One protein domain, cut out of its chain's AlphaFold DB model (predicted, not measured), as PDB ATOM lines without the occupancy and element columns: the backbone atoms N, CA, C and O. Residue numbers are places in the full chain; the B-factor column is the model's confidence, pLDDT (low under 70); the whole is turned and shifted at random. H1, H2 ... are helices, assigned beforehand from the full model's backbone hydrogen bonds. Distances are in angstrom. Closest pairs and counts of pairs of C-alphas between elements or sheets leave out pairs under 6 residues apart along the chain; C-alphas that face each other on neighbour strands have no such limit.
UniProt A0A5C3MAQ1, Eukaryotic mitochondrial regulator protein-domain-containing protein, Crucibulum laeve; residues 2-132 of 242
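AT A GLANCE: This is residues 2 to 132 of the 242 residues of the protein "Eukaryotic mitochondrial regulator protein-domain-containing protein" of Crucibulum laeve (UniProt A0A5C3MAQ1). A small core of three helices has the long helix H4 crossed near its middle by H2, with H3 packed at the first residues of H4; H5 stands away from this core, and a long winding arm, residues 9 to 36, leads from H2 out to the short helix H1 at one end of the longest axis. H6 lies across the end of H4 where H4 begins, and residues 81 to 87 stick out at its other end. The printed part has 131 residues with six named helices in the order H1, H2, H3, H4, H5, H6 and no named strand: the class is all helix. The whole is loose, with a radius of gyration of the C-alphas of 17.8 A, and spans 57 by 41 by 32 A.

IN THESE COORDINATES: Find C-alpha 67 at (-5.207, 44.362, -42.791); from there H4, residues 67 to 85, runs 27.5 A to C-alpha 85 at (1.316, 17.675, -42.449). Look before it for H3, residues 56 to 63, 10.6 A long, and H2, residues 37 to 49, 18.3 A long. After it come H5, residues 92 to 101, 14.3 A long, and H6, residues 117 to 129, 18.5 A long. H1, residues 2 to 8, is 10.3 A long and begins at C-alpha 2, (-45.296, 23.338, -43.095).

HOW THE PARTS SIT: Start at Leu 74 of H4: its C-alpha is 5.6 A from that of Tyr 44, the closest pair of H4 and H2. These two helices touch about perpendicular, at 88 degrees, H2 with residues 40 to 44 alone and H4 with residues 70 to 77 alone. H3 touches H4 about perpendicular, at 81 degrees, on residues 67 to 71 of H4 alone; the closest C-alphas are those of Ala 60 and Ile 67, 5.4 A apart. H2 and H3 are close but not clearly touching, with the C-alphas of Met 43 and Leu 59 the closest at 6.9 A. H6 is also close to H4 but not clearly touching, at 89 degrees, and its closest C-alphas are those of Ile 67 and Asp 124, 7.0 A apart. H5 touches no helix and is only just apart from H2, at 8.2 A; H1 touches no helix. In H2, H3, H4, H5 and H6 every O i to N i+4 pair is within hydrogen-bond range; in H1 1 of 3 is, beside 3 of 4 O i to N i+3 pairs.

THE WHOLE: The two C-alphas farthest apart are those of Glu 2 and Glu 52, at 57.5 A. The printed part has no cut. The links H1 to H2, 28 residues, and H5 to H6, 15 residues, are long. Look for pLDDT under 70 at residue 2, residues 106 to 123 and residues 126 to 132; the mean of the printed part is 83.4.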
ATOM      1  N   GLU A   2     -45.945  24.162 -42.063       65.62
ATOM      2  CA  GLU A   2     -45.296  23.338 -43.095       65.62
ATOM      3  C   GLU A   2     -45.096  24.080 -44.436       65.62
ATOM      4  O   GLU A   2     -43.976  24.121 -44.927       65.62
ATOM      5  N   GLU A   3     -46.091  24.816 -44.951       81.12
ATOM      6  CA  GLU A   3     -46.030  25.386 -46.318       81.12
ATOM      7  C   GLU A   3     -44.872  26.371 -46.594       81.12
ATOM      8  O   GLU A   3     -44.245  26.319 -47.651       81.12
ATOM      9  N   ILE A   4     -44.553  27.282 -45.664       82.50
ATOM     10  CA  ILE A   4     -43.462  28.263 -45.856       82.50
ATOM     11  C   ILE A   4     -42.103  27.630 -45.530       82.50
ATOM     12  O   ILE A   4     -41.108  27.892 -46.216       82.50
ATOM     13  N   GLY A   5     -42.064  26.791 -44.490       83.94
ATOM     14  CA  GLY A   5     -40.854  26.121 -44.016       83.94
ATOM     15  C   GLY A   5     -40.299  25.120 -45.027       83.94
ATOM     16  O   GLY A   5     -39.084  25.066 -45.215       83.94
ATOM     17  N   ASP A   6     -41.174  24.415 -45.749       90.00
ATOM     18  CA  ASP A   6     -40.792  23.444 -46.780       90.00
ATOM     19  C   ASP A   6     -39.918  24.062 -47.870       90.00
ATOM     20  O   ASP A   6     -39.002  23.422 -48.389       90.00
ATOM     21  N   SER A   7     -40.114  25.349 -48.161       87.38
ATOM     22  CA  SER A   7     -39.294  26.053 -49.140       87.38
ATOM     23  C   SER A   7     -37.816  26.166 -48.718       87.38
ATOM     24  O   SER A   7     -36.946  26.282 -49.582       87.38
ATOM     25  N   PHE A   8     -37.503  26.107 -47.422       89.38
ATOM     26  CA  PHE A   8     -36.141  26.193 -46.877       89.38
ATOM     27  C   PHE A   8     -35.551  24.825 -46.508       89.38
ATOM     28  O   PHE A   8     -34.459  24.770 -45.942       89.38
ATOM     29  N   LYS A   9     -36.249  23.727 -46.826       90.12
ATOM     30  CA  LYS A   9     -35.793  22.360 -46.544       90.12
ATOM     31  C   LYS A   9     -34.482  22.032 -47.258       90.12
ATOM     32  O   LYS A   9     -33.576  21.463 -46.653       90.12
ATOM     33  N   ASP A  10     -34.377  22.438 -48.520       90.81
ATOM     34  CA  ASP A  10     -33.165  22.281 -49.316       90.81
ATOM     35  C   ASP A  10     -32.334  23.563 -49.303       90.81
ATOM     36  O   ASP A  10     -32.839  24.673 -49.498       90.81
ATOM     37  N   ALA A  11     -31.025  23.407 -49.108       88.56
ATOM     38  CA  ALA A  11     -30.104  24.527 -49.024       88.56
ATOM     39  C   ALA A  11     -29.905  25.174 -50.407       88.56
ATOM     40  O   ALA A  11     -29.244  24.625 -51.291       88.56
ATOM     41  N   GLN A  12     -30.477  26.364 -50.579       89.81
ATOM     42  CA  GLN A  12     -30.368  27.174 -51.790       89.81
ATOM     43  C   GLN A  12     -29.449  28.384 -51.552       89.81
ATOM     44  O   GLN A  12     -29.415  28.925 -50.441       89.81
ATOM     45  N   PRO A  13     -28.694  28.831 -52.571       90.00
ATOM     46  CA  PRO A  13     -27.771  29.950 -52.431       90.00
ATOM     47  C   PRO A  13     -28.514  31.237 -52.067       90.00
ATOM     48  O   PRO A  13     -29.464  31.622 -52.742       90.00
ATOM     49  N   ARG A  14     -28.068  31.889 -50.983       85.19
ATOM     50  CA  ARG A  14     -28.576  33.179 -50.485       85.19
ATOM     51  C   ARG A  14     -30.107  33.257 -50.368       85.19
ATOM     52  O   ARG A  14     -30.704  34.308 -50.573       85.19
ATOM     53  N   LYS A  15     -30.745  32.139 -50.010       89.94
ATOM     54  CA  LYS A  15     -32.182  32.081 -49.739       89.94
ATOM     55  C   LYS A  15     -32.454  32.484 -48.292       89.94
ATOM     56  O   LYS A  15     -32.331  31.676 -47.375       89.94
ATOM     57  N   TRP A  16     -32.755  33.760 -48.084       89.88
ATOM     58  CA  TRP A  16     -32.956  34.357 -46.763       89.88
ATOM     59  C   TRP A  16     -34.447  34.531 -46.444       89.88
ATOM     60  O   TRP A  16     -35.256  34.657 -47.359       89.88
ATOM     61  N   LEU A  17     -34.823  34.568 -45.156       89.00
ATOM     62  CA  LEU A  17     -36.229  34.762 -44.758       89.00
ATOM     63  C   LEU A  17     -36.787  36.116 -45.219       89.00
ATOM     64  O   LEU A  17     -37.949  36.201 -45.595       89.00
ATOM     65  N   GLY A  18     -35.969  37.171 -45.186       87.31
ATOM     66  CA  GLY A  18     -36.342  38.514 -45.635       87.31
ATOM     67  C   GLY A  18     -36.045  38.780 -47.112       87.31
ATOM     68  O   GLY A  18     -35.850  39.937 -47.475       87.31
ATOM     69  N   ASN A  19     -35.957  37.736 -47.948       84.88
ATOM     70  CA  ASN A  19     -35.537  37.766 -49.356       84.88
ATOM     71  C   ASN A  19     -34.100  38.279 -49.559       84.88
ATOM     72  O   ASN A  19     -33.191  37.496 -49.819       84.88
ATOM     73  N   GLU A  20     -33.886  39.587 -49.412       84.56
ATOM     74  CA  GLU A  20     -32.585  40.251 -49.561       84.56
ATOM     75  C   GLU A  20     -31.859  40.486 -48.238       84.56
ATOM     76  O   GLU A  20     -30.679  40.840 -48.252       84.56
ATOM     77  N   VAL A  21     -32.540  40.301 -47.099       90.88
ATOM     78  CA  VAL A  21     -31.958  40.414 -45.749       90.88
ATOM     79  C   VAL A  21     -32.189  39.131 -44.940       90.88
ATOM     80  O   VAL A  21     -33.244  38.507 -45.067       90.88
ATOM     81  N   PRO A  22     -31.215  38.690 -44.124       91.75
ATOM     82  CA  PRO A  22     -31.341  37.448 -43.364       91.75
ATOM     83  C   PRO A  22     -32.405  37.578 -42.272       91.75
ATOM     84  O   PRO A  22     -33.118  36.617 -41.992       91.75
ATOM     85  N   PHE A  23     -32.559  38.779 -41.710       93.38
ATOM     86  CA  PHE A  23     -33.526  39.078 -40.667       93.38
ATOM     87  C   PHE A  23     -34.524  40.122 -41.179       93.38
ATOM     88  O   PHE A  23     -34.135  41.273 -41.376       93.38
ATOM     89  N   PRO A  24     -35.809  39.770 -41.368       92.06
ATOM     90  CA  PRO A  24     -36.801  40.707 -41.902       92.06
ATOM     91  C   PRO A  24     -37.013  41.922 -40.986       92.06
ATOM     92  O   PRO A  24     -37.263  43.021 -41.465       92.06
ATOM     93  N   MET A  25     -36.842  41.741 -39.672       94.94
ATOM     94  CA  MET A  25     -36.953  42.812 -38.675       94.94
ATOM     95  C   MET A  25     -35.689  43.673 -38.544       94.94
ATOM     96  O   MET A  25     -35.715  44.675 -37.835       94.94
ATOM     97  N   ASN A  26     -34.582  43.307 -39.200       94.00
ATOM     98  CA  ASN A  26     -33.352  44.094 -39.181       94.00
ATOM     99  C   ASN A  26     -32.790  44.294 -40.601       94.00
ATOM    100  O   ASN A  26     -31.826  43.624 -40.988       94.00
ATOM    101  N   PRO A  27     -33.359  45.233 -41.378       91.12
ATOM    102  CA  PRO A  27     -32.942  45.466 -42.758       91.12
ATOM    103  C   PRO A  27     -31.527  46.041 -42.908       91.12
ATOM    104  O   PRO A  27     -30.975  46.009 -44.010       91.12
ATOM    105  N   THR A  28     -30.941  46.594 -41.839       90.44
ATOM    106  CA  THR A  28     -29.591  47.181 -41.881       90.44
ATOM    107  C   THR A  28     -28.508  46.107 -41.905       90.44
ATOM    108  O   THR A  28     -27.440  46.320 -42.476       90.44
ATOM    109  N   PHE A  29     -28.782  44.924 -41.353       89.31
ATOM    110  CA  PHE A  29     -27.831  43.823 -41.346       89.31
ATOM    111  C   PHE A  29     -27.815  43.103 -42.701       89.31
ATOM    112  O   PHE A  29     -28.607  42.198 -42.968       89.31
ATOM    113  N   LYS A  30     -26.875  43.502 -43.561       87.00
ATOM    114  CA  LYS A  30     -26.628  42.911 -44.883       87.00
ATOM    115  C   LYS A  30     -25.223  42.309 -44.914       87.00
ATOM    116  O   LYS A  30     -24.274  43.023 -45.226       87.00
ATOM    117  N   PRO A  31     -25.054  41.022 -44.566       85.12
ATOM    118  CA  PRO A  31     -23.723  40.440 -44.482       85.12
ATOM    119  C   PRO A  31     -23.066  40.401 -45.873       85.12
ATOM    120  O   PRO A  31     -23.692  39.912 -46.824       85.12
ATOM    121  N   PRO A  32     -21.818  40.888 -46.013       84.12
ATOM    122  CA  PRO A  32     -21.083  40.775 -47.264       84.12
ATOM    123  C   PRO A  32     -20.699  39.309 -47.528       84.12
ATOM    124  O   PRO A  32     -20.488  38.543 -46.581       84.12
ATOM    125  N   PRO A  33     -20.580  38.893 -48.803       87.31
ATOM    126  CA  PRO A  33     -20.141  37.542 -49.132       87.31
ATOM    127  C   PRO A  33     -18.704  37.307 -48.629       87.31
ATOM    128  O   PRO A  33     -17.873  38.221 -48.683       87.31
ATOM    129  N   PRO A  34     -18.372  36.095 -48.146       90.12
ATOM    130  CA  PRO A  34     -17.020  35.805 -47.692       90.12
ATOM    131  C   PRO A  34     -16.033  35.711 -48.864       90.12
ATOM    132  O   PRO A  34     -16.412  35.608 -50.030       90.12
ATOM    133  N   LEU A  35     -14.738  35.725 -48.540       90.06
ATOM    134  CA  LEU A  35     -13.664  35.556 -49.520       90.06
ATOM    135  C   LEU A  35     -13.539  34.098 -49.963       90.06
ATOM    136  O   LEU A  35     -13.565  33.185 -49.132       90.06
ATOM    137  N   SER A  36     -13.300  33.889 -51.260       92.31
ATOM    138  CA  SER A  36     -13.107  32.543 -51.794       92.31
ATOM    139  C   SER A  36     -11.852  31.874 -51.252       92.31
ATOM    140  O   SER A  36     -10.837  32.504 -50.940       92.31
ATOM    141  N   SER A  37     -11.933  30.558 -51.114       92.81
ATOM    142  CA  SER A  37     -10.834  29.696 -50.708       92.81
ATOM    143  C   SER A  37      -9.629  29.813 -51.631       92.81
ATOM    144  O   SER A  37      -8.504  29.912 -51.143       92.81
ATOM    145  N   GLU A  38      -9.870  29.912 -52.937       92.56
ATOM    146  CA  GLU A  38      -8.834  30.141 -53.941       92.56
ATOM    147  C   GLU A  38      -8.088  31.459 -53.714       92.56
ATOM    148  O   GLU A  38      -6.861  31.496 -53.777       92.56
ATOM    149  N   ILE A  39      -8.800  32.552 -53.416       92.12
ATOM    150  CA  ILE A  39      -8.175  33.854 -53.143       92.12
ATOM    151  C   ILE A  39      -7.344  33.778 -51.865       92.12
ATOM    152  O   ILE A  39      -6.197  34.225 -51.851       92.12
ATOM    153  N   ARG A  40      -7.892  33.161 -50.812       93.56
ATOM    154  CA  ARG A  40      -7.182  32.949 -49.544       93.56
ATOM    155  C   ARG A  40      -5.886  32.163 -49.754       93.56
ATOM    156  O   ARG A  40      -4.857  32.509 -49.178       93.56
ATOM    157  N   GLU A  41      -5.911  31.140 -50.605       94.75
ATOM    158  CA  GLU A  41      -4.721  30.361 -50.960       94.75
ATOM    159  C   GLU A  41      -3.729  31.153 -51.820       94.75
ATOM    160  O   GLU A  41      -2.532  31.123 -51.543       94.75
ATOM    161  N   ARG A  42      -4.195  31.943 -52.796       94.44
ATOM    162  CA  ARG A  42      -3.330  32.836 -53.589       94.44
ATOM    163  C   ARG A  42      -2.616  33.869 -52.717       94.44
ATOM    164  O   ARG A  42      -1.418  34.070 -52.892       94.44
ATOM    165  N   MET A  43      -3.323  34.486 -51.770       92.56
ATOM    166  CA  MET A  43      -2.739  35.437 -50.818       92.56
ATOM    167  C   MET A  43      -1.659  34.778 -49.958       92.56
ATOM    168  O   MET A  43      -0.568  35.325 -49.815       92.56
ATOM    169  N   TYR A  44      -1.947  33.586 -49.429       94.69
ATOM    170  CA  TYR A  44      -0.991  32.821 -48.634       94.69
ATOM    171  C   TYR A  44       0.255  32.449 -49.443       94.69
ATOM    172  O   TYR A  44       1.373  32.692 -48.998       94.69
ATOM    173  N   ASN A  45       0.076  31.933 -50.660       94.88
ATOM    174  CA  ASN A  45       1.188  31.550 -51.527       94.88
ATOM    175  C   ASN A  45       2.048  32.760 -51.917       94.88
ATOM    176  O   ASN A  45       3.270  32.671 -51.872       94.88
ATOM    177  N   ALA A  46       1.430  33.901 -52.239       92.81
ATOM    178  CA  ALA A  46       2.153  35.134 -52.544       92.81
ATOM    179  C   ALA A  46       2.984  35.622 -51.344       92.81
ATOM    180  O   ALA A  46       4.153  35.974 -51.508       92.81
ATOM    181  N   PHE A  47       2.409  35.596 -50.137       92.31
ATOM    182  CA  PHE A  47       3.122  35.953 -48.908       92.31
ATOM    183  C   PHE A  47       4.300  35.008 -48.634       92.31
ATOM    184  O   PHE A  47       5.381  35.462 -48.279       92.31
ATOM    185  N   MET A  48       4.107  33.699 -48.824       92.06
ATOM    186  CA  MET A  48       5.145  32.688 -48.587       92.06
ATOM    187  C   MET A  48       6.281  32.730 -49.619       92.06
ATOM    188  O   MET A  48       7.390  32.319 -49.293       92.06
ATOM    189  N   GLN A  49       6.022  33.212 -50.840       92.62
ATOM    190  CA  GLN A  49       7.049  33.388 -51.872       92.62
ATOM    191  C   GLN A  49       8.010  34.532 -51.532       92.62
ATOM    192  O   GLN A  49       9.209  34.302 -51.451       92.62
ATOM    193  N   ASP A  50       7.480  35.739 -51.313       90.06
ATOM    194  CA  ASP A  50       8.269  36.948 -51.046       90.06
ATOM    195  C   ASP A  50       7.566  37.796 -49.959       90.06
ATOM    196  O   ASP A  50       6.768  38.677 -50.300       90.06
ATOM    197  N   PRO A  51       7.857  37.592 -48.658       85.50
ATOM    198  CA  PRO A  51       7.199  38.329 -47.572       85.50
ATOM    199  C   PRO A  51       7.453  39.844 -47.589       85.50
ATOM    200  O   PRO A  51       6.611  40.621 -47.141       85.50
ATOM    201  N   GLU A  52       8.608  40.280 -48.105       83.38
ATOM    202  CA  GLU A  52       8.965  41.703 -48.181       83.38
ATOM    203  C   GLU A  52       8.153  42.435 -49.258       83.38
ATOM    204  O   GLU A  52       7.615  43.513 -49.009       83.38
ATOM    205  N   LYS A  53       8.010  41.828 -50.446       83.81
ATOM    206  CA  LYS A  53       7.224  42.404 -51.549       83.81
ATOM    207  C   LYS A  53       5.726  42.243 -51.315       83.81
ATOM    208  O   LYS A  53       4.964  43.186 -51.504       83.81
ATOM    209  N   ASN A  54       5.305  41.061 -50.874       87.56
ATOM    210  CA  ASN A  54       3.913  40.734 -50.589       87.56
ATOM    211  C   ASN A  54       3.619  40.887 -49.096       87.56
ATOM    212  O   ASN A  54       3.046  39.994 -48.476       87.56
ATOM    213  N   SER A  55       4.004  42.025 -48.515       87.06
ATOM    214  CA  SER A  55       3.683  42.337 -47.123       87.06
ATOM    215  C   SER A  55       2.168  42.331 -46.880       87.06
ATOM    216  O   SER A  55       1.370  42.533 -47.800       87.06
ATOM    217  N   VAL A  56       1.748  42.159 -45.622       86.38
ATOM    218  CA  VAL A  56       0.322  42.148 -45.232       86.38
ATOM    219  C   VAL A  56      -0.409  43.392 -45.754       86.38
ATOM    220  O   VAL A  56      -1.506  43.288 -46.298       86.38
ATOM    221  N   ARG A  57       0.234  44.565 -45.673       83.94
ATOM    222  CA  ARG A  57      -0.306  45.831 -46.188       83.94
ATOM    223  C   ARG A  57      -0.419  45.833 -47.717       83.94
ATOM    224  O   ARG A  57      -1.435  46.278 -48.240       83.94
ATOM    225  N   ALA A  58       0.587  45.322 -48.427       85.00
ATOM    226  CA  ALA A  58       0.548  45.232 -49.886       85.00
ATOM    227  C   ALA A  58      -0.567  44.286 -50.365       85.00
ATOM    228  O   ALA A  58      -1.294  44.602 -51.306       85.00
ATOM    229  N   LEU A  59      -0.755  43.152 -49.682       87.75
ATOM    230  CA  LEU A  59      -1.844  42.215 -49.967       87.75
ATOM    231  C   LEU A  59      -3.217  42.820 -49.653       87.75
ATOM    232  O   LEU A  59      -4.126  42.695 -50.471       87.75
ATOM    233  N   ALA A  60      -3.360  43.518 -48.526       87.81
ATOM    234  CA  ALA A  60      -4.584  44.235 -48.164       87.81
ATOM    235  C   ALA A  60      -4.982  45.249 -49.247       87.81
ATOM    236  O   ALA A  60      -6.116  45.250 -49.729       87.81
ATOM    237  N   GLN A  61      -4.016  46.046 -49.710       86.25
ATOM    238  CA  GLN A  61      -4.219  47.020 -50.782       86.25
ATOM    239  C   GLN A  61      -4.574  46.358 -52.116       86.25
ATOM    240  O   GLN A  61      -5.477  46.835 -52.800       86.25
ATOM    241  N   ARG A  62      -3.899  45.261 -52.476       87.25
ATOM    242  CA  ARG A  62      -4.104  44.552 -53.749       87.25
ATOM    243  C   ARG A  62      -5.456  43.848 -53.833       87.25
ATOM    244  O   ARG A  62      -6.056  43.836 -54.900       87.25
ATOM    245  N   TYR A  63      -5.901  43.233 -52.740       86.31
ATOM    246  CA  TYR A  63      -7.141  42.451 -52.702       86.31
ATOM    247  C   TYR A  63      -8.337  43.230 -52.136       86.31
ATOM    248  O   TYR A  63      -9.439  42.691 -52.124       86.31
ATOM    249  N   HIS A  64      -8.135  44.475 -51.690       83.81
ATOM    250  CA  HIS A  64      -9.156  45.319 -51.050       83.81
ATOM    251  C   HIS A  64      -9.784  44.640 -49.827       83.81
ATOM    252  O   HIS A  64     -10.997  44.543 -49.672       83.81
ATOM    253  N   VAL A  65      -8.912  44.139 -48.958       86.31
ATOM    254  CA  VAL A  65      -9.258  43.402 -47.742       86.31
ATOM    255  C   VAL A  65      -8.606  44.111 -46.560       86.31
ATOM    256  O   VAL A  65      -7.460  44.529 -46.682       86.31
ATOM    257  N   SER A  66      -9.297  44.222 -45.421       87.25
ATOM    258  CA  SER A  66      -8.727  44.848 -44.218       87.25
ATOM    259  C   SER A  66      -7.458  44.138 -43.758       87.25
ATOM    260  O   SER A  66      -7.322  42.916 -43.907       87.25
ATOM    261  N   ILE A  67      -6.528  44.887 -43.165       85.00
ATOM    262  CA  ILE A  67      -5.207  44.362 -42.791       85.00
ATOM    263  C   ILE A  67      -5.357  43.162 -41.847       85.00
ATOM    264  O   ILE A  67      -4.749  42.118 -42.084       85.00
ATOM    265  N   LYS A  68      -6.242  43.249 -40.845       82.88
ATOM    266  CA  LYS A  68      -6.539  42.135 -39.923       82.88
ATOM    267  C   LYS A  68      -7.159  40.922 -40.599       82.88
ATOM    268  O   LYS A  68      -6.917  39.789 -40.187       82.88
ATOM    269  N   ARG A  69      -7.979  41.127 -41.627       89.25
ATOM    270  CA  ARG A  69      -8.571  40.005 -42.357       89.25
ATOM    271  C   ARG A  69      -7.495  39.280 -43.165       89.25
ATOM    272  O   ARG A  69      -7.487  38.053 -43.152       89.25
ATOM    273  N   VAL A  70      -6.545  39.996 -43.777       89.88
ATOM    274  CA  VAL A  70      -5.347  39.385 -44.390       89.88
ATOM    275  C   VAL A  70      -4.546  38.596 -43.351       89.88
ATOM    276  O   VAL A  70      -4.203  37.437 -43.580       89.88
ATOM    277  N   ASP A  71      -4.314  39.199 -42.191       85.50
ATOM    278  CA  ASP A  71      -3.604  38.620 -41.049       85.50
ATOM    279  C   ASP A  71      -4.188  37.263 -40.622       85.50
ATOM    280  O   ASP A  71      -3.505  36.230 -40.582       85.50
ATOM    281  N   ALA A  72      -5.504  37.252 -40.396       88.75
ATOM    282  CA  ALA A  72      -6.267  36.073 -40.022       88.75
ATOM    283  C   ALA A  72      -6.232  34.999 -41.117       88.75
ATOM    284  O   ALA A  72      -6.085  33.816 -40.804       88.75
ATOM    285  N   ILE A  73      -6.316  35.390 -42.395       92.56
ATOM    286  CA  ILE A  73      -6.209  34.459 -43.528       92.56
ATOM    287  C   ILE A  73      -4.856  33.750 -43.509       92.56
ATOM    288  O   ILE A  73      -4.819  32.523 -43.599       92.56
ATOM    289  N   LEU A  74      -3.757  34.495 -43.348       90.88
ATOM    290  CA  LEU A  74      -2.411  33.920 -43.310       90.88
ATOM    291  C   LEU A  74      -2.255  32.934 -42.146       90.88
ATOM    292  O   LEU A  74      -1.716  31.840 -42.330       90.88
ATOM    293  N   ARG A  75      -2.780  33.282 -40.966       87.00
ATOM    294  CA  ARG A  75      -2.740  32.423 -39.775       87.00
ATOM    295  C   ARG A  75      -3.541  31.134 -39.961       87.00
ATOM    296  O   ARG A  75      -3.025  30.049 -39.694       87.00
ATOM    297  N   LEU A  76      -4.788  31.241 -40.420       92.44
ATOM    298  CA  LEU A  76      -5.669  30.086 -40.612       92.44
ATOM    299  C   LEU A  76      -5.160  29.164 -41.725       92.44
ATOM    300  O   LEU A  76      -5.222  27.946 -41.577       92.44
ATOM    301  N   LYS A  77      -4.580  29.717 -42.798       93.94
ATOM    302  CA  LYS A  77      -3.934  28.915 -43.847       93.94
ATOM    303  C   LYS A  77      -2.662  28.223 -43.364       93.94
ATOM    304  O   LYS A  77      -2.441  27.072 -43.726       93.94
ATOM    305  N   GLY A  78      -1.867  28.866 -42.509       89.44
ATOM    306  CA  GLY A  78      -0.749  28.200 -41.837       89.44
ATOM    307  C   GLY A  78      -1.207  26.972 -41.041       89.44
ATOM    308  O   GLY A  78      -0.672  25.882 -41.237       89.44
ATOM    309  N   LEU A  79      -2.263  27.127 -40.231       90.81
ATOM    310  CA  LEU A  79      -2.852  26.031 -39.452       90.81
ATOM    311  C   LEU A  79      -3.373  24.895 -40.345       90.81
ATOM    312  O   LEU A  79      -3.144  23.725 -40.048       90.81
ATOM    313  N   GLU A  80      -4.039  25.234 -41.451       92.44
ATOM    314  CA  GLU A  80      -4.512  24.262 -42.441       92.44
ATOM    315  C   GLU A  80      -3.356  23.418 -43.001       92.44
ATOM    316  O   GLU A  80      -3.444  22.189 -43.016       92.44
ATOM    317  N   LYS A  81      -2.245  24.050 -43.413       91.06
ATOM    318  CA  LYS A  81      -1.062  23.332 -43.921       91.06
ATOM    319  C   LYS A  81      -0.412  22.468 -42.836       91.06
ATOM    320  O   LYS A  81       0.069  21.377 -43.134       91.06
ATOM    321  N   ASP A  82      -0.418  22.907 -41.581       91.94
ATOM    322  CA  ASP A  82       0.098  22.102 -40.471       91.94
ATOM    323  C   ASP A  82      -0.793  20.894 -40.161       91.94
ATOM    324  O   ASP A  82      -0.283  19.806 -39.897       91.94
ATOM    325  N   TRP A  83      -2.115  21.030 -40.269       93.00
ATOM    326  CA  TRP A  83      -3.038  19.895 -40.173       93.00
ATOM    327  C   TRP A  83      -2.856  18.897 -41.315       93.00
ATOM    328  O   TRP A  83      -2.866  17.693 -41.062       93.00
ATOM    329  N   GLN A  84      -2.606  19.377 -42.537       92.62
ATOM    330  CA  GLN A  84      -2.257  18.513 -43.671       92.62
ATOM    331  C   GLN A  84      -0.973  17.721 -43.395       92.62
ATOM    332  O   GLN A  84      -0.951  16.511 -43.604       92.62
ATOM    333  N   LYS A  85       0.072  18.362 -42.849       92.94
ATOM    334  CA  LYS A  85       1.316  17.675 -42.449       92.94
ATOM    335  C   LYS A  85       1.092  16.638 -41.346       92.94
ATOM    336  O   LYS A  85       1.741  15.601 -41.350       92.94
ATOM    337  N   GLN A  86       0.185  16.914 -40.411       95.44
ATOM    338  CA  GLN A  86      -0.219  15.974 -39.357       95.44
ATOM    339  C   GLN A  86      -1.104  14.828 -39.880       95.44
ATOM    340  O   GLN A  86      -1.446  13.937 -39.107       95.44
ATOM    341  N   GLY A  87      -1.514  14.853 -41.154       95.44
ATOM    342  CA  GLY A  87      -2.407  13.855 -41.740       95.44
ATOM    343  C   GLY A  87      -3.866  13.973 -41.288       95.44
ATOM    344  O   GLY A  87      -4.630  13.023 -41.442       95.44
ATOM    345  N   LYS A  88      -4.283  15.116 -40.724       95.75
ATOM    346  CA  LYS A  88      -5.687  15.342 -40.353       95.75
ATOM    347  C   LYS A  88      -6.526  15.589 -41.605       95.75
ATOM    348  O   LYS A  88      -6.174  16.418 -42.444       95.75
ATOM    349  N   GLN A  89      -7.661  14.901 -41.709       95.50
ATOM    350  CA  GLN A  89      -8.581  15.066 -42.830       95.50
ATOM    351  C   GLN A  89      -9.282  16.430 -42.766       95.50
ATOM    352  O   GLN A  89      -9.928  16.766 -41.773       95.50
ATOM    353  N   LEU A  90      -9.171  17.212 -43.842       94.88
ATOM    354  CA  LEU A  90      -9.847  18.502 -43.984       94.88
ATOM    355  C   LEU A  90     -11.251  18.331 -44.576       94.88
ATOM    356  O   LEU A  90     -11.463  17.528 -45.484       94.88
ATOM    357  N   GLN A  91     -12.204  19.142 -44.114       95.62
ATOM    358  CA  GLN A  91     -13.595  19.131 -44.581       95.62
ATOM    359  C   GLN A  91     -13.797  19.993 -45.842       95.62
ATOM    360  O   GLN A  91     -14.554  20.964 -45.846       95.62
ATOM    361  N   THR A  92     -13.125  19.641 -46.938       94.25
ATOM    362  CA  THR A  92     -13.173  20.410 -48.198       94.25
ATOM    363  C   THR A  92     -14.557  20.411 -48.852       94.25
ATOM    364  O   THR A  92     -14.969  21.427 -49.410       94.25
ATOM    365  N   GLY A  93     -15.316  19.315 -48.736       95.88
ATOM    366  CA  GLY A  93     -16.687  19.233 -49.255       95.88
ATOM    367  C   GLY A  93     -17.646  20.200 -48.554       95.88
ATOM    368  O   GLY A  93     -18.420  20.892 -49.213       95.88
ATOM    369  N   PHE A  94     -17.540  20.312 -47.225       94.88
ATOM    370  CA  PHE A  94     -18.324  21.276 -46.448       94.88
ATOM    371  C   PHE A  94     -17.978  22.713 -46.843       94.88
ATOM    372  O   PHE A  94     -18.866  23.524 -47.095       94.88
ATOM    373  N   GLN A  95     -16.684  23.007 -46.972       94.56
ATOM    374  CA  GLN A  95     -16.205  24.306 -47.429       94.56
ATOM    375  C   GLN A  95     -16.784  24.678 -48.803       94.56
ATOM    376  O   GLN A  95     -17.326  25.770 -48.946       94.56
ATOM    377  N   ALA A  96     -16.729  23.777 -49.789       93.38
ATOM    378  CA  ALA A  96     -17.276  24.024 -51.125       93.38
ATOM    379  C   ALA A  96     -18.797  24.269 -51.099       93.38
ATOM    380  O   ALA A  96     -19.298  25.173 -51.773       93.38
ATOM    381  N   GLY A  97     -19.536  23.511 -50.279       94.25
ATOM    382  CA  GLY A  97     -20.969  23.723 -50.067       94.25
ATOM    383  C   GLY A  97     -21.277  25.098 -49.469       94.25
ATOM    384  O   GLY A  97     -22.142  25.810 -49.974       94.25
ATOM    385  N   MET A  98     -20.526  25.513 -48.447       93.31
ATOM    386  CA  MET A  98     -20.697  26.820 -47.807       93.31
ATOM    387  C   MET A  98     -20.366  27.984 -48.744       93.31
ATOM    388  O   MET A  98     -21.092  28.977 -48.760       93.31
ATOM    389  N   GLU A  99     -19.314  27.870 -49.559       93.19
ATOM    390  CA  GLU A  99     -18.975  28.902 -50.549       93.19
ATOM    391  C   GLU A  99     -20.087  29.073 -51.593       93.19
ATOM    392  O   GLU A  99     -20.434  30.204 -51.946       93.19
ATOM    393  N   LYS A 100     -20.714  27.965 -52.012       92.19
ATOM    394  CA  LYS A 100     -21.887  27.984 -52.892       92.19
ATOM    395  C   LYS A 100     -23.089  28.657 -52.224       92.19
ATOM    396  O   LYS A 100     -23.720  29.513 -52.838       92.19
ATOM    397  N   LEU A 101     -23.401  28.303 -50.975       92.19
ATOM    398  CA  LEU A 101     -24.568  28.837 -50.261       92.19
ATOM    399  C   LEU A 101     -24.459  30.335 -49.960       92.19
ATOM    400  O   LEU A 101     -25.455  31.053 -50.038       92.19
ATOM    401  N   LEU A 102     -23.253  30.809 -49.647       89.81
ATOM    402  CA  LEU A 102     -22.987  32.209 -49.316       89.81
ATOM    403  C   LEU A 102     -22.712  33.091 -50.547       89.81
ATOM    404  O   LEU A 102     -22.391  34.265 -50.379       89.81
ATOM    405  N   MET A 103     -22.850  32.549 -51.766       86.12
ATOM    406  CA  MET A 103     -22.605  33.244 -53.039       86.12
ATOM    407  C   MET A 103     -21.267  33.988 -53.060       86.12
ATOM    408  O   MET A 103     -21.186  35.189 -53.331       86.12
ATOM    409  N   VAL A 104     -20.201  33.256 -52.749       87.31
ATOM    410  CA  VAL A 104     -18.845  33.794 -52.796       87.31
ATOM    411  C   VAL A 104     -18.515  34.272 -54.209       87.31
ATOM    412  O   VAL A 104     -18.585  33.509 -55.172       87.31
ATOM    413  N   LYS A 105     -18.123  35.542 -54.337       77.94
ATOM    414  CA  LYS A 105     -17.676  36.116 -55.611       77.94
ATOM    415  C   LYS A 105     -16.255  35.643 -55.921       77.94
ATOM    416  O   LYS A 105     -15.351  35.777 -55.093       77.94
ATOM    417  N   SER A 106     -16.028  35.154 -57.137       67.56
ATOM    418  CA  SER A 106     -14.677  35.001 -57.675       67.56
ATOM    419  C   SER A 106     -14.144  36.386 -58.044       67.56
ATOM    420  O   SER A 106     -14.458  36.917 -59.107       67.56
ATOM    421  N   ILE A 107     -13.383  37.012 -57.148       63.28
ATOM    422  CA  ILE A 107     -12.775  38.321 -57.415       63.28
ATOM    423  C   ILE A 107     -11.635  38.120 -58.420       63.28
ATOM    424  O   ILE A 107     -10.621  37.484 -58.109       63.28
ATOM    425  N   SER A 108     -11.786  38.661 -59.630       59.22
ATOM    426  CA  SER A 108     -10.648  38.907 -60.513       59.22
ATOM    427  C   SER A 108      -9.826  40.057 -59.920       59.22
ATOM    428  O   SER A 108     -10.402  41.070 -59.531       59.22
ATOM    429  N   PRO A 109      -8.486  39.955 -59.849       56.84
ATOM    430  CA  PRO A 109      -7.624  40.966 -59.219       56.84
ATOM    431  C   PRO A 109      -7.582  42.313 -59.966       56.84
ATOM    432  O   PRO A 109      -6.769  43.173 -59.640       56.84
ATOM    433  N   SER A 110      -8.417  42.492 -60.986       53.41
ATOM    434  CA  SER A 110      -8.491  43.681 -61.815       53.41
ATOM    435  C   SER A 110      -9.950  44.043 -62.079       53.41
ATOM    436  O   SER A 110     -10.727  43.191 -62.516       53.41
ATOM    437  N   THR A 111     -10.230  45.338 -61.908       46.44
ATOM    438  CA  THR A 111     -11.290  46.096 -62.594       46.44
ATOM    439  C   THR A 111     -12.632  46.236 -61.869       46.44
ATOM    440  O   THR A 111     -13.641  45.749 -62.350       46.44
ATOM    441  N   SER A 112     -12.650  46.976 -60.758       47.41
ATOM    442  CA  SER A 112     -13.500  48.175 -60.576       47.41
ATOM    443  C   SER A 112     -13.346  48.698 -59.146       47.41
ATOM    444  O   SER A 112     -13.372  47.950 -58.171       47.41
ATOM    445  N   VAL A 113     -13.110  50.004 -59.016       46.91
ATOM    446  CA  VAL A 113     -13.093  50.706 -57.727       46.91
ATOM    447  C   VAL A 113     -14.546  51.022 -57.383       46.91
ATOM    448  O   VAL A 113     -14.977  52.161 -57.512       46.91
ATOM    449  N   ASP A 114     -15.325  50.001 -57.037       44.72
ATOM    450  CA  ASP A 114     -16.700  50.212 -56.590       44.72
ATOM    451  C   ASP A 114     -16.718  50.600 -55.104       44.72
ATOM    452  O   ASP A 114     -15.782  50.319 -54.350       44.72
ATOM    453  N   ALA A 115     -17.777  51.305 -54.705       48.50
ATOM    454  CA  ALA A 115     -17.978  52.035 -53.449       48.50
ATOM    455  C   ALA A 115     -17.806  51.239 -52.126       48.50
ATOM    456  O   ALA A 115     -17.943  51.810 -51.047       48.50
ATOM    457  N   ASP A 116     -17.424  49.964 -52.189       51.53
ATOM    458  CA  ASP A 116     -17.212  49.052 -51.057       51.53
ATOM    459  C   ASP A 116     -15.888  49.305 -50.294       51.53
ATOM    460  O   ASP A 116     -15.603  48.656 -49.287       51.53
ATOM    461  N   ARG A 117     -15.055  50.267 -50.730       51.38
ATOM    462  CA  ARG A 117     -13.823  50.660 -50.006       51.38
ATOM    463  C   ARG A 117     -14.077  51.368 -48.673       51.38
ATOM    464  O   ARG A 117     -13.154  51.418 -47.860       51.38
ATOM    465  N   TYR A 118     -15.273  51.921 -48.462       50.50
ATOM    466  CA  TYR A 118     -15.586  52.685 -47.250       50.50
ATOM    467  C   TYR A 118     -15.542  51.790 -46.000       50.50
ATOM    468  O   TYR A 118     -14.879  52.140 -45.032       50.50
ATOM    469  N   ASP A 119     -16.103  50.579 -46.089       62.94
ATOM    470  CA  ASP A 119     -16.136  49.587 -44.999       62.94
ATOM    471  C   ASP A 119     -14.722  49.141 -44.573       62.94
ATOM    472  O   ASP A 119     -14.393  49.050 -43.395       62.94
ATOM    473  N   VAL A 120     -13.818  48.937 -45.540       69.06
ATOM    474  CA  VAL A 120     -12.447  48.481 -45.252       69.06
ATOM    475  C   VAL A 120     -11.617  49.565 -44.568       69.06
ATOM    476  O   VAL A 120     -10.892  49.271 -43.619       69.06
ATOM    477  N   HIS A 121     -11.710  50.806 -45.052       66.38
ATOM    478  CA  HIS A 121     -10.974  51.920 -44.466       66.38
ATOM    479  C   HIS A 121     -11.518  52.264 -43.077       66.38
ATOM    480  O   HIS A 121     -10.722  52.455 -42.167       66.38
ATOM    481  N   GLU A 122     -12.843  52.287 -42.903       69.06
ATOM    482  CA  GLU A 122     -13.491  52.527 -41.610       69.06
ATOM    483  C   GLU A 122     -13.117  51.451 -40.580       69.06
ATOM    484  O   GLU A 122     -12.761  51.777 -39.447       69.06
ATOM    485  N   ALA A 123     -13.095  50.177 -40.990       68.88
ATOM    486  CA  ALA A 123     -12.660  49.077 -40.136       68.88
ATOM    487  C   ALA A 123     -11.190  49.208 -39.705       68.88
ATOM    488  O   ALA A 123     -10.873  48.973 -38.539       68.88
ATOM    489  N   ASP A 124     -10.294  49.587 -40.623       75.06
ATOM    490  CA  ASP A 124      -8.877  49.795 -40.307       75.06
ATOM    491  C   ASP A 124      -8.664  51.063 -39.443       75.06
ATOM    492  O   ASP A 124      -7.797  51.061 -38.569       75.06
ATOM    493  N   THR A 125      -9.454  52.134 -39.627       72.50
ATOM    494  CA  THR A 125      -9.367  53.355 -38.796       72.50
ATOM    495  C   THR A 125      -9.904  53.144 -37.391       72.50
ATOM    496  O   THR A 125      -9.222  53.484 -36.431       72.50
ATOM    497  N   LEU A 126     -11.075  52.516 -37.253       69.12
ATOM    498  CA  LEU A 126     -11.687  52.230 -35.955       69.12
ATOM    499  C   LEU A 126     -10.763  51.329 -35.125       69.12
ATOM    500  O   LEU A 126     -10.612  51.504 -33.922       69.12
ATOM    501  N   GLU A 127     -10.065  50.404 -35.780       62.75
ATOM    502  CA  GLU A 127      -9.070  49.549 -35.139       62.75
ATOM    503  C   GLU A 127      -7.824  50.298 -34.661       62.75
ATOM    504  O   GLU A 127      -7.294  49.984 -33.591       62.75
ATOM    505  N   HIS A 128      -7.356  51.267 -35.452       65.31
ATOM    506  CA  HIS A 128      -6.258  52.144 -35.062       65.31
ATOM    507  C   HIS A 128      -6.636  52.971 -33.829       65.31
ATOM    508  O   HIS A 128      -5.853  53.051 -32.883       65.31
ATOM    509  N   ASP A 129      -7.864  53.490 -33.807       63.59
ATOM    510  CA  ASP A 129      -8.412  54.271 -32.698       63.59
ATOM    511  C   ASP A 129      -8.647  53.411 -31.438       63.59
ATOM    512  O   ASP A 129      -8.435  53.871 -30.317       63.59
ATOM    513  N   GLU A 130      -9.010  52.131 -31.603       64.06
ATOM    514  CA  GLU A 130      -9.154  51.153 -30.510       64.06
ATOM    515  C   GLU A 130      -7.813  50.699 -29.895       64.06
ATOM    516  O   GLU A 130      -7.814  50.007 -28.873       64.06
ATOM    517  N   ASN A 131      -6.668  51.058 -30.491       54.06
ATOM    518  CA  ASN A 131      -5.316  50.768 -29.993       54.06
ATOM    519  C   ASN A 131      -5.062  49.271 -29.667       54.06
ATOM    520  O   ASN A 131      -4.321  48.915 -28.748       54.06
ATOM    521  N   ARG A 132      -5.682  48.352 -30.426       54.09
ATOM    522  CA  ARG A 132      -5.552  46.881 -30.285       54.09
ATOM    523  C   ARG A 132      -4.293  46.326 -30.983       54.09
ATOM    524  O   ARG A 132      -4.336  45.301 -31.677       54.09
TER     525      ARG A 132